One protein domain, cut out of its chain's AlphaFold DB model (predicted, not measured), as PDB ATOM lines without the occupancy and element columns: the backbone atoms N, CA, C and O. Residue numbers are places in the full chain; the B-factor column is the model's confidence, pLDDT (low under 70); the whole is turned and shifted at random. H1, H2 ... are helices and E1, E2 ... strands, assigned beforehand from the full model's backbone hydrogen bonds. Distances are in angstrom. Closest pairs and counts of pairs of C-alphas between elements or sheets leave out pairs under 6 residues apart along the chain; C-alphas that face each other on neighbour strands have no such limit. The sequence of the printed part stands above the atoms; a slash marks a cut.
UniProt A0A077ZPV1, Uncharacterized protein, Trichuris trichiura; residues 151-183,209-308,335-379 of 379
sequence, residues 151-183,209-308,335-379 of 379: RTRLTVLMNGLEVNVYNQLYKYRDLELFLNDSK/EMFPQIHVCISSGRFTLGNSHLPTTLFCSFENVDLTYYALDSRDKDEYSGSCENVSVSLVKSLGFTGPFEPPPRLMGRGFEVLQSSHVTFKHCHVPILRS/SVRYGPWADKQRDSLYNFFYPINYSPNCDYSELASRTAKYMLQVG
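AT A GLANCE: This is residues 151 to 183, 209 to 308 and 335 to 379 of the 379 residues of an uncharacterized protein of Trichuris trichiura (UniProt A0A077ZPV1). One five-stranded sheet is folded like an L, its strands E1 to E5 side by side and each bending by 79 to 90 degrees. H2 crosses the end of one limb, and H1 and H3 lie beyond it, off the sheet. The printed part has 178 residues in the order E1 H1 E2 E3 E4 E5 H2 H3, class mixed, helices and strands; the sheet, order E1 E2 E3 E4 E5, is mixed. It is loose, with a radius of gyration of the C-alphas of 20.0 A and spans of 56 by 48 by 31 A.

IN THESE COORDINATES: The strands are E1, residues 154 to 165, from C-alpha 154 at (194.140, 145.081, 159.149); E2, 213 to 225; E3, 232 to 247, 37.4 A; E4, 254 to 269, 37.1 A; and E5, 288 to 307, 43.2 A. The helices are H1, 169 to 183, 20.8 A; H2, 340 to 353, 20.1 A; and H3, 364 to 375, ending at C-alpha 375 (180.468, 184.757, 159.285).

HOW THE PARTS SIT: The sheet is twisted. E1 and E2 are parallel, with N 163 and O 222 2.9 A apart. E2 E3 E4 E5 form a meander, each strand the antiparallel neighbour of the one before: N 223 and O 236, N 235 and O 266, and N 265 and O 291 are each 2.8 A apart, within hydrogen-bond range. H2 is on the sheet, two layers, at a height over the sheet of 9.8 A; the closest C-alphas of E3 and H2, Thr 232 and Gln 345, are 6.6 A apart. It runs across the strands, at 69 degrees to E3 on the local plane. H3 is close to but not clearly touching H2, Tyr 374 to Phe 352 6.6 A between C-alphas, about perpendicular at 90 degrees. H3 is likewise close to but not clearly touching H1, the C-alphas of Met 375 and Tyr 172 being 7.1 A apart. Every O i to N i+4 pair is within hydrogen-bond range in H1 and H2, and 7 of 8 in H3.

THE WHOLE: C-alphas 151 and 183, the two farthest apart, are 58.7 A apart. Cuts leave gaps of 47.5 A from C-alpha 183 to 209 and 41.9 A from C-alpha 308 to 335. The link E4 to E5 is long, 18 residues. Residues 359 to 366, of which 364 to 366 belong to H3, stand free. Mean pLDDT of the printed part is 81.2; residues 356 to 379 are among those under 70.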
ATOM      1  N   ARG A 151     199.632 139.870 152.586       68.00
ATOM      2  CA  ARG A 151     198.362 139.856 153.313       68.00
ATOM      3  C   ARG A 151     198.446 140.804 154.512       68.00
ATOM      4  O   ARG A 151     199.059 140.459 155.517       68.00
ATOM      5  N   THR A 152     197.773 141.948 154.430       79.23
ATOM      6  CA  THR A 152     197.706 142.904 155.541       79.23
ATOM      7  C   THR A 152     196.981 142.306 156.750       79.23
ATOM      8  O   THR A 152     196.100 141.441 156.617       79.23
ATOM      9  N   ARG A 153     197.389 142.736 157.955       84.63
ATOM     10  CA  ARG A 153     196.775 142.312 159.229       84.63
ATOM     11  C   ARG A 153     195.460 143.031 159.491       84.63
ATOM     12  O   ARG A 153     194.567 142.433 160.083       84.63
ATOM     13  N   LEU A 154     195.353 144.284 159.056       89.06
ATOM     14  CA  LEU A 154     194.140 145.081 159.149       89.06
ATOM     15  C   LEU A 154     193.665 145.434 157.743       89.06
ATOM     16  O   LEU A 154     194.345 146.142 157.001       89.06
ATOM     17  N   THR A 155     192.488 144.929 157.391       91.70
ATOM     18  CA  THR A 155     191.792 145.299 156.160       91.70
ATOM     19  C   THR A 155     190.478 145.981 156.514       91.70
ATOM     20  O   THR A 155     189.651 145.410 157.220       91.70
ATOM     21  N   VAL A 156     190.279 147.193 156.016       94.33
ATOM     22  CA  VAL A 156     189.057 147.979 156.154       94.33
ATOM     23  C   VAL A 156     188.323 147.925 154.823       94.33
ATOM     24  O   VAL A 156     188.828 148.393 153.814       94.33
ATOM     25  N   LEU A 157     187.137 147.338 154.809       95.48
ATOM     26  CA  LEU A 157     186.254 147.296 153.651       95.48
ATOM     27  C   LEU A 157     185.100 148.259 153.907       95.48
ATOM     28  O   LEU A 157     184.437 148.154 154.939       95.48
ATOM     29  N   MET A 158     184.842 149.182 152.989       95.97
ATOM     30  CA  MET A 158     183.742 150.138 153.086       95.97
ATOM     31  C   MET A 158     182.956 150.179 151.782       95.97
ATOM     32  O   MET A 158     183.516 150.148 150.690       95.97
ATOM     33  N   ASN A 159     181.641 150.285 151.896       96.19
ATOM     34  CA  ASN A 159     180.735 150.446 150.777       96.19
ATOM     35  C   ASN A 159     179.800 151.631 151.033       96.19
ATOM     36  O   ASN A 159     179.256 151.783 152.130       96.19
ATOM     37  N   GLY A 160     179.606 152.460 150.006       94.85
ATOM     38  CA  GLY A 160     178.773 153.656 150.070       94.85
ATOM     39  C   GLY A 160     179.277 154.671 151.090       94.85
ATOM     40  O   GLY A 160     178.500 155.109 151.937       94.85
ATOM     41  N   LEU A 161     180.573 154.995 151.045       96.65
ATOM     42  CA  LEU A 161     181.159 156.047 151.877       96.65
ATOM     43  C   LEU A 161     180.673 157.411 151.376       96.65
ATOM     44  O   LEU A 161     181.027 157.822 150.279       96.65
ATOM     45  N   GLU A 162     179.893 158.133 152.168       96.56
ATOM     46  CA  GLU A 162     179.454 159.494 151.856       96.56
ATOM     47  C   GLU A 162     180.041 160.443 152.901       96.56
ATOM     48  O   GLU A 162     179.743 160.332 154.088       96.56
ATOM     49  N   VAL A 163     180.898 161.362 152.465       96.30
ATOM     50  CA  VAL A 163     181.500 162.393 153.314       96.30
ATOM     51  C   VAL A 163     181.008 163.741 152.825       96.30
ATOM     52  O   VAL A 163     181.280 164.116 151.689       96.30
ATOM     53  N   ASN A 164     180.296 164.473 153.672       94.89
ATOM     54  CA  ASN A 164     179.805 165.804 153.346       94.89
ATOM     55  C   ASN A 164     180.407 166.808 154.320       94.89
ATOM     56  O   ASN A 164     180.149 166.728 155.518       94.89
ATOM     57  N   VAL A 165     181.201 167.740 153.810       93.53
ATOM     58  CA  VAL A 165     181.811 168.819 154.588       93.53
ATOM     59  C   VAL A 165     181.026 170.095 154.315       93.53
ATOM     60  O   VAL A 165     181.024 170.605 153.194       93.53
ATOM     61  N   TYR A 166     180.342 170.595 155.340       89.91
ATOM     62  CA  TYR A 166     179.484 171.771 155.240       89.91
ATOM     63  C   TYR A 166     180.213 173.026 155.701       89.91
ATOM     64  O   TYR A 166     180.183 174.029 154.993       89.91
ATOM     65  N   ASN A 167     180.893 172.946 156.850       86.16
ATOM     66  CA  ASN A 167     181.512 174.075 157.541       86.16
ATOM     67  C   ASN A 167     182.890 173.699 158.124       86.16
ATOM     68  O   ASN A 167     183.316 172.544 158.085       86.16
ATOM     69  N   GLN A 168     183.606 174.708 158.626       84.24
ATOM     70  CA  GLN A 168     184.808 174.561 159.457       84.24
ATOM     71  C   GLN A 168     184.737 175.536 160.634       84.24
ATOM     72  O   GLN A 168     185.540 176.465 160.757       84.24
ATOM     73  N   LEU A 169     183.731 175.342 161.479       81.55
ATOM     74  CA  LEU A 169     183.382 176.184 162.614       81.55
ATOM     75  C   LEU A 169     184.566 176.430 163.531       81.55
ATOM     76  O   LEU A 169     184.706 177.544 164.008       81.55
ATOM     77  N   TYR A 170     185.465 175.459 163.717       81.03
ATOM     78  CA  TYR A 170     186.692 175.671 164.490       81.03
ATOM     79  C   TYR A 170     187.486 176.911 164.022       81.03
ATOM     80  O   TYR A 170     187.880 177.734 164.844       81.03
ATOM     81  N   LYS A 171     187.655 177.106 162.706       78.71
ATOM     82  CA  LYS A 171     188.371 178.276 162.167       78.71
ATOM     83  C   LYS A 171     187.595 179.571 162.369       78.71
ATOM     84  O   LYS A 171     188.187 180.607 162.647       78.71
ATOM     85  N   TYR A 172     186.275 179.513 162.221       77.60
ATOM     86  CA  TYR A 172     185.409 180.670 162.428       77.60
ATOM     87  C   TYR A 172     185.331 181.077 163.902       77.60
ATOM     88  O   TYR A 172     185.414 182.265 164.190       77.60
ATOM     89  N   ARG A 173     185.263 180.109 164.827       78.31
ATOM     90  CA  ARG A 173     185.317 180.323 166.280       78.31
ATOM     91  C   ARG A 173     186.658 180.939 166.684       78.31
ATOM     92  O   ARG A 173     186.668 181.905 167.437       78.31
ATOM     93  N   ASP A 174     187.773 180.447 166.136       76.48
ATOM     94  CA  ASP A 174     189.089 181.060 166.353       76.48
ATOM     95  C   ASP A 174     189.084 182.529 165.892       76.48
ATOM     96  O   ASP A 174     189.450 183.416 166.660       76.48
ATOM     97  N   LEU A 175     188.601 182.815 164.678       72.53
ATOM     98  CA  LEU A 175     188.508 184.184 164.155       72.53
ATOM     99  C   LEU A 175     187.575 185.081 164.986       72.53
ATOM    100  O   LEU A 175     187.904 186.243 165.209       72.53
ATOM    101  N   GLU A 176     186.443 184.571 165.470       71.22
ATOM    102  CA  GLU A 176     185.518 185.312 166.337       71.22
ATOM    103  C   GLU A 176     186.160 185.667 167.681       71.22
ATOM    104  O   GLU A 176     186.065 186.812 168.128       71.22
ATOM    105  N   LEU A 177     186.866 184.716 168.301       74.36
ATOM    106  CA  LEU A 177     187.631 184.967 169.521       74.36
ATOM    107  C   LEU A 177     188.675 186.059 169.292       74.36
ATOM    108  O   LEU A 177     188.780 186.964 170.111       74.36
ATOM    109  N   PHE A 178     189.375 186.049 168.155       69.11
ATOM    110  CA  PHE A 178     190.329 187.107 167.813       69.11
ATOM    111  C   PHE A 178     189.664 188.471 167.553       69.11
ATOM    112  O   PHE A 178     190.211 189.498 167.957       69.11
ATOM    113  N   LEU A 179     188.495 188.515 166.906       68.96
ATOM    114  CA  LEU A 179     187.736 189.755 166.674       68.96
ATOM    115  C   LEU A 179     187.175 190.344 167.977       68.96
ATOM    116  O   LEU A 179     187.115 191.565 168.144       68.96
ATOM    117  N   ASN A 180     186.756 189.484 168.903       69.23
ATOM    118  CA  ASN A 180     186.312 189.897 170.227       69.23
ATOM    119  C   ASN A 180     187.499 190.300 171.097       69.23
ATOM    120  O   ASN A 180     187.409 191.322 171.770       69.23
ATOM    121  N   ASP A 181     188.628 189.593 171.022       64.50
ATOM    122  CA  ASP A 181     189.862 189.972 171.704       64.50
ATOM    123  C   ASP A 181     190.413 191.288 171.163       64.50
ATOM    124  O   ASP A 181     190.901 192.072 171.956       64.50
ATOM    125  N   SER A 182     190.302 191.637 169.877       57.42
ATOM    126  CA  SER A 182     190.748 192.961 169.400       57.42
ATOM    127  C   SER A 182     189.873 194.106 169.934       57.42
ATOM    128  O   SER A 182     190.383 195.178 170.257       57.42
ATOM    129  N   LYS A 183     188.569 193.869 170.132       55.51
ATOM    130  CA  LYS A 183     187.666 194.823 170.801       55.51
ATOM    131  C   LYS A 183     187.882 194.860 172.319       55.51
ATOM    132  O   LYS A 183     187.891 195.940 172.910       55.51
ATOM    133  N   GLU A 209     201.656 150.971 165.728       65.61
ATOM    134  CA  GLU A 209     202.622 149.947 166.149       65.61
ATOM    135  C   GLU A 209     202.084 148.518 165.963       65.61
ATOM    136  O   GLU A 209     202.827 147.610 165.586       65.61
ATOM    137  N   MET A 210     200.783 148.292 166.180       68.94
ATOM    138  CA  MET A 210     200.159 146.983 165.954       68.94
ATOM    139  C   MET A 210     199.946 146.654 164.468       68.94
ATOM    140  O   MET A 210     199.904 145.472 164.091       68.94
ATOM    141  N   PHE A 211     199.804 147.682 163.630       73.50
ATOM    142  CA  PHE A 211     199.403 147.577 162.231       73.50
ATOM    143  C   PHE A 211     200.295 148.427 161.319       73.50
ATOM    144  O   PHE A 211     199.848 149.460 160.823       73.50
ATOM    145  N   PRO A 212     201.521 147.966 161.008       71.22
ATOM    146  CA  PRO A 212     202.415 148.700 160.110       71.22
ATOM    147  C   PRO A 212     201.873 148.798 158.676       71.22
ATOM    148  O   PRO A 212     202.300 149.652 157.904       71.22
ATOM    149  N   GLN A 213     200.929 147.922 158.309       79.44
ATOM    150  CA  GLN A 213     200.257 147.930 157.014       79.44
ATOM    151  C   GLN A 213     198.741 147.873 157.197       79.44
ATOM    152  O   GLN A 213     198.212 146.900 157.752       79.44
ATOM    153  N   ILE A 214     198.046 148.894 156.696       86.19
ATOM    154  CA  ILE A 214     196.583 148.989 156.721       86.19
ATOM    155  C   ILE A 214     196.087 149.032 155.279       86.19
ATOM    156  O   ILE A 214     196.437 149.933 154.521       86.19
ATOM    157  N   HIS A 215     195.263 148.057 154.904       91.41
ATOM    158  CA  HIS A 215     194.621 148.025 153.592       91.41
ATOM    159  C   HIS A 215     193.199 148.554 153.711       91.41
ATOM    160  O   HIS A 215     192.440 148.079 154.551       91.41
ATOM    161  N   VAL A 216     192.821 149.509 152.878       93.23
ATOM    162  CA  VAL A 216     191.495 150.117 152.856       93.23
ATOM    163  C   VAL A 216     190.923 149.957 151.454       93.23
ATOM    164  O   VAL A 216     191.434 150.547 150.509       93.23
ATOM    165  N   CYS A 217     189.848 149.181 151.327       94.79
ATOM    166  CA  CYS A 217     189.076 149.063 150.094       94.79
ATOM    167  C   CYS A 217     187.766 149.832 150.234       94.79
ATOM    168  O   CYS A 217     187.012 149.599 151.186       94.79
ATOM    169  N   ILE A 218     187.449 150.687 149.268       95.96
ATOM    170  CA  ILE A 218     186.177 151.406 149.204       95.96
ATOM    171  C   ILE A 218     185.504 151.073 147.879       95.96
ATOM    172  O   ILE A 218     185.958 151.514 146.831       95.96
ATOM    173  N   SER A 219     184.407 150.319 147.902       94.86
ATOM    174  CA  SER A 219     183.724 149.915 146.662       94.86
ATOM    175  C   SER A 219     183.083 151.101 145.935       94.86
ATOM    176  O   SER A 219     183.130 151.197 144.716       94.86
ATOM    177  N   SER A 220     182.487 152.027 146.682       95.96
ATOM    178  CA  SER A 220     181.891 153.245 146.135       95.96
ATOM    179  C   SER A 220     181.907 154.334 147.193       95.96
ATOM    180  O   SER A 220     181.604 154.067 148.364       95.96
ATOM    181  N   GLY A 221     182.249 155.554 146.788       95.84
ATOM    182  CA  GLY A 221     182.221 156.700 147.675       95.84
ATOM    183  C   GLY A 221     181.909 158.021 146.984       95.84
ATOM    184  O   GLY A 221     181.998 158.183 145.765       95.84
ATOM    185  N   ARG A 222     181.465 158.968 147.803       95.57
ATOM    186  CA  ARG A 222     181.094 160.325 147.423       95.57
ATOM    187  C   ARG A 222     181.646 161.286 148.458       95.57
ATOM    188  O   ARG A 222     181.483 161.083 149.657       95.57
ATOM    189  N   PHE A 223     182.263 162.347 147.978       95.48
ATOM    190  CA  PHE A 223     182.751 163.447 148.781       95.48
ATOM    191  C   PHE A 223     182.076 164.728 148.306       95.48
ATOM    192  O   PHE A 223     182.171 165.083 147.130       95.48
ATOM    193  N   THR A 224     181.375 165.414 149.200       94.13
ATOM    194  CA  THR A 224     180.736 166.694 148.906       94.13
ATOM    195  C   THR A 224     181.295 167.774 149.814       94.13
ATOM    196  O   THR A 224     181.514 167.556 151.004       94.13
ATOM    197  N   LEU A 225     181.573 168.940 149.244       94.13
ATOM    198  CA  LEU A 225     182.098 170.091 149.960       94.13
ATOM    199  C   LEU A 225     181.299 171.323 149.545       94.13
ATOM    200  O   LEU A 225     181.305 171.722 148.380       94.13
ATOM    201  N   GLY A 226     180.570 171.898 150.497       91.23
ATOM    202  CA  GLY A 226     179.721 173.067 150.292       91.23
ATOM    203  C   GLY A 226     178.472 173.055 151.169       91.23
ATOM    204  O   GLY A 226     178.126 172.050 151.785       91.23
ATOM    205  N   ASN A 227     177.782 174.191 151.200       88.00
ATOM    206  CA  ASN A 227     176.559 174.406 151.971       88.00
ATOM    207  C   ASN A 227     175.515 175.169 151.126       88.00
ATOM    208  O   ASN A 227     175.767 175.506 149.968       88.00
ATOM    209  N   SER A 228     174.344 175.453 151.700       86.83
ATOM    210  CA  SER A 228     173.270 176.225 151.049       86.83
ATOM    211  C   SER A 228     173.593 177.711 150.847       86.83
ATOM    212  O   SER A 228     172.913 178.380 150.072       86.83
ATOM    213  N   HIS A 229     174.606 178.239 151.539       83.90
ATOM    214  CA  HIS A 229     175.011 179.648 151.474       83.90
ATOM    215  C   HIS A 229     176.034 179.926 150.367       83.90
ATOM    216  O   HIS A 229     176.167 181.063 149.911       83.90
ATOM    217  N   LEU A 230     176.728 178.892 149.900       87.64
ATOM    218  CA  LEU A 230     177.654 178.958 148.781       87.64
ATOM    219  C   LEU A 230     176.910 178.760 147.458       87.64
ATOM    220  O   LEU A 230     175.994 177.947 147.406       87.64
ATOM    221  N   PRO A 231     177.294 179.442 146.365       89.29
ATOM    222  CA  PRO A 231     176.648 179.275 145.059       89.29
ATOM    223  C   PRO A 231     176.868 177.879 144.461       89.29
ATOM    224  O   PRO A 231     176.011 177.349 143.750       89.29
ATOM    225  N   THR A 232     178.023 177.280 144.744       91.31
ATOM    226  CA  THR A 232     178.440 175.984 144.216       91.31
ATOM    227  C   THR A 232     178.868 175.044 145.334       91.31
ATOM    228  O   THR A 232     179.354 175.456 146.383       91.31
ATOM    229  N   THR A 233     178.662 173.755 145.098       93.60
ATOM    230  CA  THR A 233     179.113 172.640 145.922       93.60
ATOM    231  C   THR A 233     180.038 171.787 145.064       93.60
ATOM    232  O   THR A 233     179.697 171.421 143.936       93.60
ATOM    233  N   LEU A 234     181.218 171.473 145.590       94.38
ATOM    234  CA  LEU A 234     182.134 170.520 144.987       94.38
ATOM    235  C   LEU A 234     181.614 169.111 145.263       94.38
ATOM    236  O   LEU A 234     181.454 168.718 146.414       94.38
ATOM    237  N   PHE A 235     181.358 168.351 144.209       94.85
ATOM    238  CA  PHE A 235     180.898 166.974 144.272       94.85
ATOM    239  C   PHE A 235     181.926 166.071 143.593       94.85
ATOM    240  O   PHE A 235     182.142 166.161 142.385       94.85
ATOM    241  N   CYS A 236     182.555 165.202 144.375       94.96
ATOM    242  CA  CYS A 236     183.488 164.185 143.924       94.96
ATOM    243  C   CYS A 236     182.863 162.801 144.122       94.96
ATOM    244  O   CYS A 236     182.345 162.494 145.196       94.96
ATOM    245  N   SER A 237     182.913 161.957 143.102       95.25
ATOM    246  CA  SER A 237     182.523 160.551 143.187       95.25
ATOM    247  C   SER A 237     183.630 159.656 142.671       95.25
ATOM    248  O   SER A 237     184.353 160.025 141.747       95.25
ATOM    249  N   PHE A 238     183.750 158.491 143.294       95.10
ATOM    250  CA  PHE A 238     184.785 157.516 143.006       95.10
ATOM    251  C   PHE A 238     184.283 156.093 143.266       95.10
ATOM    252  O   PHE A 238     183.418 155.866 144.119       95.10
ATOM    253  N   GLU A 239     184.844 155.132 142.543       95.89
ATOM    254  CA  GLU A 239     184.524 153.710 142.655       95.89
ATOM    255  C   GLU A 239     185.813 152.900 142.819       95.89
ATOM    256  O   GLU A 239     186.884 153.341 142.408       95.89
ATOM    257  N   ASN A 240     185.712 151.735 143.460       95.02
ATOM    258  CA  ASN A 240     186.810 150.778 143.640       95.02
ATOM    259  C   ASN A 240     188.149 151.435 144.033       95.02
ATOM    260  O   ASN A 240     189.125 151.425 143.285       95.02
ATOM    261  N   VAL A 241     188.184 152.041 145.220       93.90
ATOM    262  CA  VAL A 241     189.426 152.537 145.820       93.90
ATOM    263  C   VAL A 241     190.127 151.383 146.502       93.90
ATOM    264  O   VAL A 241     189.566 150.802 147.427       93.90
ATOM    265  N   ASP A 242     191.370 151.136 146.125       93.21
ATOM    266  CA  ASP A 242     192.281 150.262 146.849       93.21
ATOM    267  C   ASP A 242     193.441 151.105 147.365       93.21
ATOM    268  O   ASP A 242     194.305 151.543 146.609       93.21
ATOM    269  N   LEU A 243     193.435 151.375 148.668       91.29
ATOM    270  CA  LEU A 243     194.441 152.155 149.376       91.29
ATOM    271  C   LEU A 243     195.233 151.227 150.294       91.29
ATOM    272  O   LEU A 243     194.667 150.516 151.118       91.29
ATOM    273  N   THR A 244     196.554 151.306 150.235       88.38
ATOM    274  CA  THR A 244     197.438 150.694 151.224       88.38
ATOM    275  C   THR A 244     198.256 151.770 151.914       88.38
ATOM    276  O   THR A 244     198.950 152.551 151.265       88.38
ATOM    277  N   TYR A 245     198.154 151.810 153.237       85.76
ATOM    278  CA  TYR A 245     199.021 152.596 154.097       85.76
ATOM    279  C   TYR A 245     200.177 151.730 154.588       85.76
ATOM    280  O   TYR A 245     199.955 150.617 155.072       85.76
ATOM    281  N   TYR A 246     201.382 152.279 154.495       78.66
ATOM    282  CA  TYR A 246     202.621 151.714 154.995       78.66
ATOM    283  C   TYR A 246     203.258 152.695 155.980       78.66
ATOM    284  O   TYR A 246     203.639 153.802 155.594       78.66
ATOM    285  N   ALA A 247     203.427 152.263 157.227       73.68
ATOM    286  CA  ALA A 247     204.360 152.897 158.150       73.68
ATOM    287  C   ALA A 247     205.770 152.380 157.816       73.68
ATOM    288  O   ALA A 247     206.020 151.175 157.900       73.68
ATOM    289  N   LEU A 248     206.677 153.253 157.370       67.25
ATOM    290  CA  LEU A 248     208.060 152.867 157.063       67.25
ATOM    291  C   LEU A 248     208.906 152.803 158.352       67.25
ATOM    292  O   LEU A 248     208.579 153.435 159.354       67.25
ATOM    293  N   ASP A 249     210.020 152.056 158.312       58.54
ATOM    294  CA  ASP A 249     210.874 151.673 159.467       58.54
ATOM    295  C   ASP A 249     211.363 152.827 160.372       58.54
ATOM    296  O   ASP A 249     211.828 152.603 161.490       58.54
ATOM    297  N   SER A 250     211.255 154.075 159.923       53.78
ATOM    298  CA  SER A 250     211.452 155.265 160.746       53.78
ATOM    299  C   SER A 250     210.103 155.943 160.928       53.78
ATOM    300  O   SER A 250     209.537 156.358 159.921       53.78
ATOM    301  N   ARG A 251     209.660 156.126 162.181       55.28
ATOM    302  CA  ARG A 251     208.427 156.806 162.667       55.28
ATOM    303  C   ARG A 251     208.009 158.111 161.962       55.28
ATOM    304  O   ARG A 251     206.954 158.657 162.258       55.28
ATOM    305  N   ASP A 252     208.854 158.627 161.082       61.77
ATOM    306  CA  ASP A 252     208.692 159.864 160.340       61.77
ATOM    307  C   ASP A 252     208.325 159.657 158.864       61.77
ATOM    308  O   ASP A 252     208.035 160.636 158.173       61.77
ATOM    309  N   LYS A 253     208.382 158.419 158.358       66.72
ATOM    310  CA  LYS A 253     208.111 158.099 156.960       66.72
ATOM    311  C   LYS A 253     206.843 157.270 156.840       66.72
ATOM    312  O   LYS A 253     206.812 156.119 157.252       66.72
ATOM    313  N   ASP A 254     205.855 157.845 156.175       76.08
ATOM    314  CA  ASP A 254     204.578 157.198 155.900       76.08
ATOM    315  C   ASP A 254     204.323 157.237 154.396       76.08
ATOM    316  O   ASP A 254     204.448 158.291 153.766       76.08
ATOM    317  N   GLU A 255     203.965 156.100 153.809       81.22
ATOM    318  CA  GLU A 255     203.566 156.012 152.407       81.22
ATOM    319  C   GLU A 255     202.118 155.536 152.310       81.22
ATOM    320  O   GLU A 255     201.760 154.449 152.760       81.22
ATOM    321  N   TYR A 256     201.281 156.345 151.673       84.16
ATOM    322  CA  TYR A 256     199.960 155.948 151.216       84.16
ATOM    323  C   TYR A 256     200.043 155.713 149.715       84.16
ATOM    324  O   TYR A 256     200.338 156.635 148.959       84.16
ATOM    325  N   SER A 257     199.756 154.504 149.263       87.14
ATOM    326  CA  SER A 257     199.680 154.184 147.839       87.14
ATOM    327  C   SER A 257     198.305 153.624 147.529       87.14
ATOM    328  O   SER A 257     197.842 152.744 148.253       87.14
ATOM    329  N   GLY A 258     197.667 154.073 146.457       88.87
ATOM    330  CA  GLY A 258     196.404 153.485 146.049       88.87
ATOM    331  C   GLY A 258     196.021 153.736 144.604       88.87
ATOM    332  O   GLY A 258     196.559 154.616 143.930       88.87
ATOM    333  N   SER A 259     195.071 152.938 144.142       92.46
ATOM    334  CA  SER A 259     194.374 153.099 142.871       92.46
ATOM    335  C   SER A 259     192.902 153.373 143.130       92.46
ATOM    336  O   SER A 259     192.343 152.979 144.149       92.46
ATOM    337  N   CYS A 260     192.280 154.084 142.206       93.51
ATOM    338  CA  CYS A 260     190.875 154.423 142.241       93.51
ATOM    339  C   CYS A 260     190.323 154.385 140.821       93.51
ATOM    340  O   CYS A 260     190.973 154.872 139.892       93.51
ATOM    341  N   GLU A 261     189.111 153.874 140.661       93.67
ATOM    342  CA  GLU A 261     188.404 153.837 139.388       93.67
ATOM    343  C   GLU A 261     187.296 154.902 139.340       93.67
ATOM    344  O   GLU A 261     186.826 155.399 140.365       93.67
ATOM    345  N   ASN A 262     186.901 155.286 138.124       93.17
ATOM    346  CA  ASN A 262     185.762 156.165 137.833       93.17
ATOM    347  C   ASN A 262     185.692 157.433 138.708       93.17
ATOM    348  O   ASN A 262     184.645 157.788 139.256       93.17
ATOM    349  N   VAL A 263     186.815 158.146 138.822       94.33
ATOM    350  CA  VAL A 263     186.888 159.413 139.555       94.33
ATOM    351  C   VAL A 263     186.260 160.522 138.725       94.33
ATOM    352  O   VAL A 263     186.698 160.818 137.614       94.33
ATOM    353  N   SER A 264     185.269 161.193 139.292       93.74
ATOM    354  CA  SER A 264     184.634 162.371 138.703       93.74
ATOM    355  C   SER A 264     184.532 163.479 139.738       93.74
ATOM    356  O   SER A 264     184.050 163.273 140.847       93.74
ATOM    357  N   VAL A 265     184.988 164.672 139.371       94.51
ATOM    358  CA  VAL A 265     184.935 165.888 140.178       94.51
ATOM    359  C   VAL A 265     184.114 166.909 139.414       94.51
ATOM    360  O   VAL A 265     184.465 167.313 138.305       94.51
ATOM    361  N   SER A 266     183.020 167.349 140.018       94.00
ATOM    362  CA  SER A 266     182.061 168.265 139.416       94.00
ATOM    363  C   SER A 266     181.712 169.405 140.363       94.00
ATOM    364  O   SER A 266     181.649 169.235 141.577       94.00
ATOM    365  N   LEU A 267     181.490 170.584 139.796       94.15
ATOM    366  CA  LEU A 267     180.941 171.741 140.485       94.15
ATOM    367  C   LEU A 267     179.446 171.796 140.182       94.15
ATOM    368  O   LEU A 267     179.034 171.953 139.029       94.15
ATOM    369  N   VAL A 268     178.632 171.632 141.217       92.48
ATOM    370  CA  VAL A 268     177.170 171.578 141.126       92.48
ATOM    371  C   VAL A 268     176.593 172.798 141.837       92.48
ATOM    372  O   VAL A 268     177.184 173.293 142.794       92.48
ATOM    373  N   LYS A 269     175.445 173.310 141.387       90.99
ATOM    374  CA  LYS A 269     174.723 174.347 142.135       90.99
ATOM    375  C   LYS A 269     174.288 173.777 143.489       90.99
ATOM    376  O   LYS A 269     173.689 172.703 143.534       90.99
ATOM    377  N   SER A 270     174.574 174.485 144.574       89.87
ATOM    378  CA  SER A 270     174.158 174.053 145.908       89.87
ATOM    379  C   SER A 270     172.630 174.013 146.035       89.87
ATOM    380  O   SER A 270     171.885 174.801 145.437       89.87
ATOM    381  N   LEU A 271     172.139 173.058 146.821       85.38
ATOM    382  CA  LEU A 271     170.714 172.939 147.102       85.38
ATOM    383  C   LEU A 271     170.310 174.050 148.080       85.38
ATOM    384  O   LEU A 271     170.828 174.121 149.190       85.38
ATOM    385  N   GLY A 272     169.377 174.912 147.668       83.88
ATOM    386  CA  GLY A 272     168.828 175.977 148.516       83.88
ATOM    387  C   GLY A 272     169.483 177.355 148.373       83.88
ATOM    388  O   GLY A 272     169.011 178.291 149.009       83.88
ATOM    389  N   PHE A 273     170.501 177.527 147.523       85.87
ATOM    390  CA  PHE A 273     171.083 178.852 147.290       85.87
ATOM    391  C   PHE A 273     170.148 179.761 146.484       85.87
ATOM    392  O   PHE A 273     169.771 179.452 145.347       85.87
ATOM    393  N   THR A 274     169.802 180.902 147.081       85.05
ATOM    394  CA  THR A 274     168.877 181.917 146.544       85.05
ATOM    395  C   THR A 274     169.579 183.159 145.985       85.05
ATOM    396  O   THR A 274     168.915 184.030 145.428       85.05
ATOM    397  N   GLY A 275     170.905 183.259 146.120       83.58
ATOM    398  CA  GLY A 275     171.688 184.407 145.656       83.58
ATOM    399  C   GLY A 275     171.960 184.426 144.141       83.58
ATOM    400  O   GLY A 275     171.550 183.516 143.410       83.58
ATOM    401  N   PRO A 276     172.690 185.446 143.647       84.35
ATOM    402  CA  PRO A 276     173.091 185.525 142.246       84.35
ATOM    403  C   PRO A 276     174.025 184.360 141.893       84.35
ATOM    404  O   PRO A 276     175.069 184.171 142.518       84.35
ATOM    405  N   PHE A 277     173.643 183.570 140.891       86.53
ATOM    406  CA  PHE A 277     174.373 182.384 140.446       86.53
ATOM    407  C   PHE A 277     174.765 182.527 138.973       86.53
ATOM    408  O   PHE A 277     173.894 182.620 138.109       86.53
ATOM    409  N   GLU A 278     176.068 182.530 138.687       87.62
ATOM    410  CA  GLU A 278     176.598 182.525 137.318       87.62
ATOM    411  C   GLU A 278     176.497 181.095 136.750       87.62
ATOM    412  O   GLU A 278     177.162 180.193 137.274       87.62
ATOM    413  N   PRO A 279     175.679 180.845 135.709       87.74
ATOM    414  CA  PRO A 279     175.509 179.503 135.166       87.74
ATOM    415  C   PRO A 279     176.817 178.978 134.553       87.74
ATOM    416  O   PRO A 279     177.595 179.757 133.999       87.74
ATOM    417  N   PRO A 280     177.079 177.661 134.628       89.68
ATOM    418  CA  PRO A 280     178.281 177.080 134.047       89.68
ATOM    419  C   PRO A 280     178.268 177.182 132.514       89.68
ATOM    420  O   PRO A 280     177.204 177.085 131.901       89.68
ATOM    421  N   PRO A 281     179.444 177.292 131.870       85.21
ATOM    422  CA  PRO A 281     179.542 177.460 130.418       85.21
ATOM    423  C   PRO A 281     179.011 176.252 129.636       85.21
ATOM    424  O   PRO A 281     178.563 176.390 128.500       85.21
ATOM    425  N   ARG A 282     179.076 175.054 130.230       84.27
ATOM    426  CA  ARG A 282     178.481 173.814 129.719       84.27
ATOM    427  C   ARG A 282     178.021 172.960 130.894       84.27
ATOM    428  O   ARG A 282     178.682 172.927 131.926       84.27
ATOM    429  N   LEU A 283     176.918 172.243 130.724       77.06
ATOM    430  CA  LEU A 283     176.456 171.241 131.682       77.06
ATOM    431  C   LEU A 283     176.837 169.853 131.168       77.06
ATOM    432  O   LEU A 283     176.589 169.531 130.009       77.06
ATOM    433  N   MET A 284     177.437 169.035 132.031       70.08
ATOM    434  CA  MET A 284     177.751 167.633 131.754       70.08
ATOM    435  C   MET A 284     177.116 166.779 132.854       70.08
ATOM    436  O   MET A 284     177.718 166.477 133.880       70.08
ATOM    437  N   GLY A 285     175.832 166.453 132.671       76.13
ATOM    438  CA  GLY A 285     175.044 165.703 133.649       76.13
ATOM    439  C   GLY A 285     174.542 166.578 134.800       76.13
ATOM    440  O   GLY A 285     173.643 167.392 134.608       76.13
ATOM    441  N   ARG A 286     175.089 166.382 136.008       75.21
ATOM    442  CA  ARG A 286     174.618 167.053 137.241       75.21
ATOM    443  C   ARG A 286     175.174 168.464 137.439       75.21
ATOM    444  O   ARG A 286     174.607 169.233 138.206       75.21
ATOM    445  N   GLY A 287     176.276 168.802 136.779       87.04
ATOM    446  CA  GLY A 287     176.960 170.080 136.951       87.04
ATOM    447  C   GLY A 287     178.074 170.271 135.933       87.04
ATOM    448  O   GLY A 287     178.065 169.662 134.860       87.04
ATOM    449  N   PHE A 288     179.032 171.129 136.267       91.62
ATOM    450  CA  PHE A 288     180.234 171.338 135.469       91.62
ATOM    451  C   PHE A 288     181.324 170.366 135.921       91.62
ATOM    452  O   PHE A 288     181.863 170.496 137.018       91.62
ATOM    453  N   GLU A 289     181.631 169.371 135.096       91.48
ATOM    454  CA  GLU A 289     182.654 168.371 135.399       91.48
ATOM    455  C   GLU A 289     184.060 168.925 135.127       91.48
ATOM    456  O   GLU A 289     184.431 169.176 133.978       91.48
ATOM    457  N   VAL A 290     184.826 169.114 136.203       92.96
ATOM    458  CA  VAL A 290     186.184 169.675 136.195       92.96
ATOM    459  C   VAL A 290     187.221 168.605 135.878       92.96
ATOM    460  O   VAL A 290     188.166 168.867 135.138       92.96
ATOM    461  N   LEU A 291     187.060 167.407 136.433       92.91
ATOM    462  CA  LEU A 291     187.970 166.289 136.211       92.91
ATOM    463  C   LEU A 291     187.164 165.005 136.097       92.91
ATOM    464  O   LEU A 291     186.368 164.695 136.974       92.91
ATOM    465  N   GLN A 292     187.409 164.255 135.034       93.29
ATOM    466  CA  GLN A 292     186.869 162.920 134.825       93.29
ATOM    467  C   GLN A 292     188.028 161.988 134.511       93.29
ATOM    468  O   GLN A 292     188.830 162.291 133.629       93.29
ATOM    469  N   SER A 293     188.134 160.872 135.217       93.93
ATOM    470  CA  SER A 293     189.181 159.880 135.019       93.93
ATOM    471  C   SER A 293     188.628 158.477 135.213       93.93
ATOM    472  O   SER A 293     187.986 158.197 136.221       93.93
ATOM    473  N   SER A 294     188.932 157.582 134.276       93.81
ATOM    474  CA  SER A 294     188.617 156.157 134.417       93.81
ATOM    475  C   SER A 294     189.450 155.488 135.515       93.81
ATOM    476  O   SER A 294     188.943 154.637 136.235       93.81
ATOM    477  N   HIS A 295     190.713 155.894 135.666       93.78
ATOM    478  CA  HIS A 295     191.660 155.300 136.601       93.78
ATOM    479  C   HIS A 295     192.635 156.363 137.114       93.78
ATOM    480  O   HIS A 295     193.278 157.068 136.331       93.78
ATOM    481  N   VAL A 296     192.749 156.499 138.431       92.99
ATOM    482  CA  VAL A 296     193.670 157.419 139.107       92.99
ATOM    483  C   VAL A 296     194.508 156.618 140.083       92.99
ATOM    484  O   VAL A 296     193.975 155.943 140.956       92.99
ATOM    485  N   THR A 297     195.825 156.729 139.966       92.36
ATOM    486  CA  THR A 297     196.749 156.204 140.975       92.36
ATOM    487  C   THR A 297     197.312 157.359 141.771       92.36
ATOM    488  O   THR A 297     197.682 158.387 141.208       92.36
ATOM    489  N   PHE A 298     197.331 157.220 143.087       91.29
ATOM    490  CA  PHE A 298     197.828 158.245 143.981       91.29
ATOM    491  C   PHE A 298     198.865 157.653 144.925       91.29
ATOM    492  O   PHE A 298     198.707 156.553 145.455       91.29
ATOM    493  N   LYS A 299     199.951 158.395 145.117       87.56
ATOM    494  CA  LYS A 299     201.014 158.065 146.059       87.56
ATOM    495  C   LYS A 299     201.288 159.297 146.904       87.56
ATOM    496  O   LYS A 299     201.656 160.338 146.367       87.56
ATOM    497  N   HIS A 300     201.060 159.193 148.204       85.47
ATOM    498  CA  HIS A 300     201.350 160.240 149.166       85.47
ATOM    499  C   HIS A 300     202.470 159.772 150.083       85.47
ATOM    500  O   HIS A 300     202.287 158.836 150.857       85.47
ATOM    501  N   CYS A 301     203.627 160.417 149.982       78.32
ATOM    502  CA  CYS A 301     204.772 160.130 150.832       78.32
ATOM    503  C   CYS A 301     204.987 161.283 151.805       78.32
ATOM    504  O   CYS A 301     205.196 162.424 151.384       78.32
ATOM    505  N   HIS A 302     205.005 160.962 153.091       75.38
ATOM    506  CA  HIS A 302     205.585 161.806 154.121       75.38
ATOM    507  C   HIS A 302     207.037 161.386 154.298       75.38
ATOM    508  O   HIS A 302     207.311 160.239 154.636       75.38
ATOM    509  N   VAL A 303     207.975 162.294 154.042       66.58
ATOM    510  CA  VAL A 303     209.402 162.044 154.276       66.58
ATOM    511  C   VAL A 303     209.977 163.215 155.070       66.58
ATOM    512  O   VAL A 303     209.772 164.367 154.669       66.58
ATOM    513  N   PRO A 304     210.707 162.982 156.177       57.62
ATOM    514  CA  PRO A 304     211.463 164.041 156.816       57.62
ATOM    515  C   PRO A 304     212.658 164.375 155.921       57.62
ATOM    516  O   PRO A 304     213.514 163.531 155.648       57.62
ATOM    517  N   ILE A 305     212.725 165.610 155.447       57.19
ATOM    518  CA  ILE A 305     213.941 166.142 154.845       57.19
ATOM    519  C   ILE A 305     214.835 166.590 155.998       57.19
ATOM    520  O   ILE A 305     214.472 167.485 156.767       57.19
ATOM    521  N   LEU A 306     216.005 165.960 156.107       53.64
ATOM    522  CA  LEU A 306     217.115 166.466 156.906       53.64
ATOM    523  C   LEU A 306     217.672 167.686 156.178       53.64
ATOM    524  O   LEU A 306     218.356 167.552 155.163       53.64
ATOM    525  N   ARG A 307     217.368 168.884 156.673       48.41
ATOM    526  CA  ARG A 307     218.064 170.083 156.222       48.41
ATOM    527  C   ARG A 307     219.362 170.186 157.020       48.41
ATOM    528  O   ARG A 307     219.346 170.583 158.179       48.41
ATOM    529  N   SER A 308     220.480 169.780 156.422       43.60
ATOM    530  CA  SER A 308     221.795 170.167 156.931       43.60
ATOM    531  C   SER A 308     222.043 171.608 156.497       43.60
ATOM    532  O   SER A 308     222.404 171.848 155.341       43.60
ATOM    533  N   SER A 335     189.864 163.504 131.296       91.48
ATOM    534  CA  SER A 335     189.511 164.819 130.773       91.48
ATOM    535  C   SER A 335     189.486 165.827 131.912       91.48
ATOM    536  O   SER A 335     188.804 165.637 132.918       91.48
ATOM    537  N   VAL A 336     190.276 166.886 131.764       92.03
ATOM    538  CA  VAL A 336     190.340 167.992 132.717       92.03
ATOM    539  C   VAL A 336     189.821 169.232 132.012       92.03
ATOM    540  O   VAL A 336     190.326 169.618 130.959       92.03
ATOM    541  N   ARG A 337     188.780 169.840 132.573       90.39
ATOM    542  CA  ARG A 337     188.127 171.035 132.044       90.39
ATOM    543  C   ARG A 337     188.207 172.111 133.109       90.39
ATOM    544  O   ARG A 337     187.364 172.200 133.995       90.39
ATOM    545  N   TYR A 338     189.254 172.920 133.025       91.05
ATOM    546  CA  TYR A 338     189.471 174.037 133.930       91.05
ATOM    547  C   TYR A 338     189.425 175.345 133.146       91.05
ATOM    548  O   TYR A 338     190.002 175.445 132.066       91.05
ATOM    549  N   GLY A 339     188.716 176.341 133.664       91.21
ATOM    550  CA  GLY A 339     188.572 177.636 133.010       91.21
ATOM    551  C   GLY A 339     188.187 178.728 134.006       91.21
ATOM    552  O   GLY A 339     187.944 178.413 135.172       91.21
ATOM    553  N   PRO A 340     188.072 179.992 133.560       92.85
ATOM    554  CA  PRO A 340     187.859 181.135 134.451       92.85
ATOM    555  C   PRO A 340     186.618 181.003 135.341       92.85
ATOM    556  O   PRO A 340     186.630 181.415 136.496       92.85
ATOM    557  N   TRP A 341     185.547 180.381 134.830       92.49
ATOM    558  CA  TRP A 341     184.354 180.100 135.631       92.49
ATOM    559  C   TRP A 341     184.657 179.131 136.783       92.49
ATOM    560  O   TRP A 341     184.317 179.419 137.925       92.49
ATOM    561  N   ALA A 342     185.341 178.014 136.510       92.80
ATOM    562  CA  ALA A 342     185.694 177.028 137.535       92.80
ATOM    563  C   ALA A 342     186.683 177.597 138.566       92.80
ATOM    564  O   ALA A 342     186.592 177.262 139.745       92.80
ATOM    565  N   ASP A 343     187.580 178.484 138.132       93.46
ATOM    566  CA  ASP A 343     188.529 179.209 138.982       93.46
ATOM    567  C   ASP A 343     187.809 180.122 139.990       93.46
ATOM    568  O   ASP A 343     188.013 179.986 141.196       93.46
ATOM    569  N   LYS A 344     186.839 180.930 139.533       92.31
ATOM    570  CA  LYS A 344     185.981 181.740 140.420       92.31
ATOM    571  C   LYS A 344     185.220 180.893 141.449       92.31
ATOM    572  O   LYS A 344     185.105 181.281 142.611       92.31
ATOM    573  N   GLN A 345     184.673 179.746 141.031       92.03
ATOM    574  CA  GLN A 345     183.946 178.852 141.942       92.03
ATOM    575  C   GLN A 345     184.886 178.207 142.967       92.03
ATOM    576  O   GLN A 345     184.555 178.167 144.153       92.03
ATOM    577  N   ARG A 346     186.077 177.760 142.535       91.56
ATOM    578  CA  ARG A 346     187.137 177.286 143.436       91.56
ATOM    579  C   ARG A 346     187.463 178.355 144.471       91.56
ATOM    580  O   ARG A 346     187.502 178.026 145.649       91.56
ATOM    581  N   ASP A 347     187.661 179.604 144.059       90.26
ATOM    582  CA  ASP A 347     188.008 180.695 144.975       90.26
ATOM    583  C   ASP A 347     186.908 180.971 145.993       90.26
ATOM    584  O   ASP A 347     187.195 181.142 147.176       90.26
ATOM    585  N   SER A 348     185.641 180.946 145.573       87.02
ATOM    586  CA  SER A 348     184.519 181.084 146.505       87.02
ATOM    587  C   SER A 348     184.494 179.966 147.551       87.02
ATOM    588  O   SER A 348     184.243 180.243 148.723       87.02
ATOM    589  N   LEU A 349     184.741 178.716 147.145       90.20
ATOM    590  CA  LEU A 349     184.823 177.576 148.064       90.20
ATOM    591  C   LEU A 349     186.045 177.688 148.981       90.20
ATOM    592  O   LEU A 349     185.934 177.514 150.192       90.20
ATOM    593  N   TYR A 350     187.207 177.999 148.412       88.70
ATOM    594  CA  TYR A 350     188.465 178.108 149.138       88.70
ATOM    595  C   TYR A 350     188.389 179.183 150.222       88.70
ATOM    596  O   TYR A 350     188.681 178.889 151.374       88.70
ATOM    597  N   ASN A 351     187.907 180.381 149.884       85.03
ATOM    598  CA  ASN A 351     187.779 181.485 150.836       85.03
ATOM    599  C   ASN A 351     186.821 181.165 151.995       85.03
ATOM    600  O   ASN A 351     187.032 181.646 153.104       85.03
ATOM    601  N   PHE A 352     185.793 180.343 151.756       86.13
ATOM    602  CA  PHE A 352     184.866 179.911 152.803       86.13
ATOM    603  C   PHE A 352     185.453 178.817 153.706       86.13
ATOM    604  O   PHE A 352     185.331 178.880 154.924       86.13
ATOM    605  N   PHE A 353     186.089 177.786 153.147       86.50
ATOM    606  CA  PHE A 353     186.625 176.685 153.963       86.50
ATOM    607  C   PHE A 353     187.996 177.004 154.573       86.50
ATOM    608  O   PHE A 353     188.384 176.440 155.595       86.50
ATOM    609  N   TYR A 354     188.752 177.908 153.964       83.63
ATOM    610  CA  TYR A 354     190.069 178.346 154.408       83.63
ATOM    611  C   TYR A 354     190.102 179.873 154.433       83.63
ATOM    612  O   TYR A 354     190.777 180.482 153.602       83.63
ATOM    613  N   PRO A 355     189.387 180.503 155.386       75.28
ATOM    614  CA  PRO A 355     189.561 181.928 155.608       75.28
ATOM    615  C   PRO A 355     191.039 182.203 155.904       75.28
ATOM    616  O   PRO A 355     191.721 181.388 156.535       75.28
ATOM    617  N   ILE A 356     191.548 183.326 155.399       67.06
ATOM    618  CA  ILE A 356     192.943 183.718 155.597       67.06
ATOM    619  C   ILE A 356     193.185 183.808 157.106       67.06
ATOM    620  O   ILE A 356     192.579 184.624 157.800       67.06
ATOM    621  N   ASN A 357     194.077 182.961 157.617       61.48
ATOM    622  CA  ASN A 357     194.609 183.149 158.956       61.48
ATOM    623  C   ASN A 357     195.457 184.419 158.927       61.48
ATOM    624  O   ASN A 357     196.269 184.593 158.017       61.48
ATOM    625  N   TYR A 358     195.256 185.300 159.904       51.53
ATOM    626  CA  TYR A 358     196.017 186.538 160.028       51.53
ATOM    627  C   TYR A 358     197.522 186.270 159.876       51.53
ATOM    628  O   TYR A 358     198.129 185.553 160.673       51.53
ATOM    629  N   SER A 359     198.110 186.854 158.835       55.31
ATOM    630  CA  SER A 359     199.544 187.104 158.759       55.31
ATOM    631  C   SER A 359     199.764 188.539 159.237       55.31
ATOM    632  O   SER A 359     198.979 189.404 158.839       55.31
ATOM    633  N   PRO A 360     200.803 188.836 160.039       51.62
ATOM    634  CA  PRO A 360     201.078 190.187 160.541       51.62
ATOM    635  C   PRO A 360     201.186 191.270 159.455       51.62
ATOM    636  O   PRO A 360     201.086 192.453 159.762       51.62
ATOM    637  N   ASN A 361     201.326 190.872 158.190       58.80
ATOM    638  CA  ASN A 361     201.437 191.765 157.042       58.80
ATOM    639  C   ASN A 361     200.111 191.994 156.286       58.80
ATOM    640  O   ASN A 361     200.117 192.691 155.274       58.80
ATOM    641  N   CYS A 362     198.990 191.399 156.711       59.58
ATOM    642  CA  CYS A 362     197.687 191.609 156.071       59.58
ATOM    643  C   CYS A 362     196.921 192.770 156.718       59.58
ATOM    644  O   CYS A 362     196.774 192.825 157.939       59.58
ATOM    645  N   ASP A 363     196.381 193.654 155.876       61.78
ATOM    646  CA  ASP A 363     195.535 194.767 156.300       61.78
ATOM    647  C   ASP A 363     194.235 194.236 156.937       61.78
ATOM    648  O   ASP A 363     193.477 193.458 156.345       61.78
ATOM    649  N   TYR A 364     193.997 194.614 158.193       57.53
ATOM    650  CA  TYR A 364     192.928 194.068 159.034       57.53
ATOM    651  C   TYR A 364     191.533 194.365 158.469       57.53
ATOM    652  O   TYR A 364     190.615 193.550 158.585       57.53
ATOM    653  N   SER A 365     191.376 195.530 157.838       62.53
ATOM    654  CA  SER A 365     190.110 195.976 157.250       62.53
ATOM    655  C   SER A 365     189.649 195.053 156.114       62.53
ATOM    656  O   SER A 365     188.476 194.667 156.041       62.53
ATOM    657  N   GLU A 366     190.588 194.614 155.276       66.15
ATOM    658  CA  GLU A 366     190.322 193.697 154.176       66.15
ATOM    659  C   GLU A 366     189.963 192.300 154.697       66.15
ATOM    660  O   GLU A 366     188.965 191.717 154.264       66.15
ATOM    661  N   LEU A 367     190.710 191.793 155.684       59.85
ATOM    662  CA  LEU A 367     190.440 190.493 156.302       59.85
ATOM    663  C   LEU A 367     189.050 190.451 156.952       59.85
ATOM    664  O   LEU A 367     188.296 189.496 156.749       59.85
ATOM    665  N   ALA A 368     188.699 191.503 157.695       59.45
ATOM    666  CA  ALA A 368     187.412 191.619 158.365       59.45
ATOM    667  C   ALA A 368     186.265 191.662 157.351       59.45
ATOM    668  O   ALA A 368     185.297 190.928 157.511       59.45
ATOM    669  N   SER A 369     186.381 192.447 156.275       61.65
ATOM    670  CA  SER A 369     185.326 192.531 155.253       61.65
ATOM    671  C   SER A 369     185.108 191.208 154.506       61.65
ATOM    672  O   SER A 369     183.965 190.784 154.313       61.65
ATOM    673  N   ARG A 370     186.194 190.510 154.142       61.58
ATOM    674  CA  ARG A 370     186.136 189.212 153.453       61.58
ATOM    675  C   ARG A 370     185.550 188.127 154.348       61.58
ATOM    676  O   ARG A 370     184.696 187.369 153.902       61.58
ATOM    677  N   THR A 371     185.977 188.081 155.606       59.71
ATOM    678  CA  THR A 371     185.537 187.064 156.572       59.71
ATOM    679  C   THR A 371     184.117 187.332 157.072       59.71
ATOM    680  O   THR A 371     183.319 186.402 157.166       59.71
ATOM    681  N   ALA A 372     183.753 188.596 157.325       60.80
ATOM    682  CA  ALA A 372     182.423 188.976 157.813       60.80
ATOM    683  C   ALA A 372     181.309 188.577 156.838       60.80
ATOM    684  O   ALA A 372     180.242 188.147 157.273       60.80
ATOM    685  N   LYS A 373     181.577 188.645 155.524       66.57
ATOM    686  CA  LYS A 373     180.646 188.178 154.486       66.57
ATOM    687  C   LYS A 373     180.215 186.723 154.700       66.57
ATOM    688  O   LYS A 373     179.073 186.389 154.397       66.57
ATOM    689  N   TYR A 374     181.113 185.884 155.213       63.38
ATOM    690  CA  TYR A 374     180.859 184.465 155.451       63.38
ATOM    691  C   TYR A 374     180.412 184.179 156.888       63.38
ATOM    692  O   TYR A 374     179.547 183.335 157.080       63.38
ATOM    693  N   MET A 375     180.911 184.915 157.889       59.43
ATOM    694  CA  MET A 375     180.468 184.757 159.285       59.43
ATOM    695  C   MET A 375     178.973 185.032 159.468       59.43
ATOM    696  O   MET A 375     178.301 184.278 160.163       59.43
ATOM    697  N   LEU A 376     178.427 186.049 158.788       59.03
ATOM    698  CA  LEU A 376     176.990 186.361 158.830       59.03
ATOM    699  C   LEU A 376     176.099 185.261 158.230       59.03
ATOM    700  O   LEU A 376     174.884 185.329 158.359       59.03
ATOM    701  N   GLN A 377     176.682 184.289 157.526       57.83
ATOM    702  CA  GLN A 377     175.954 183.172 156.925       57.83
ATOM    703  C   GLN A 377     176.000 181.904 157.785       57.83
ATOM    704  O   GLN A 377     175.326 180.937 157.448       57.83
ATOM    705  N   VAL A 378     176.825 181.881 158.838       57.03
ATOM    706  CA  VAL A 378     177.090 180.688 159.661       57.03
ATOM    707  C   VAL A 378     176.447 180.784 161.053       57.03
ATOM    708  O   VAL A 378     176.192 179.743 161.656       57.03
ATOM    709  N   GLY A 379     176.166 181.998 161.547       42.39
ATOM    710  CA  GLY A 379     175.343 182.241 162.744       42.39
ATOM    711  C   GLY A 379     173.871 182.403 162.398       42.39
ATOM    712  O   GLY A 379     173.039 181.988 163.234       42.39
TER     713      GLY A 379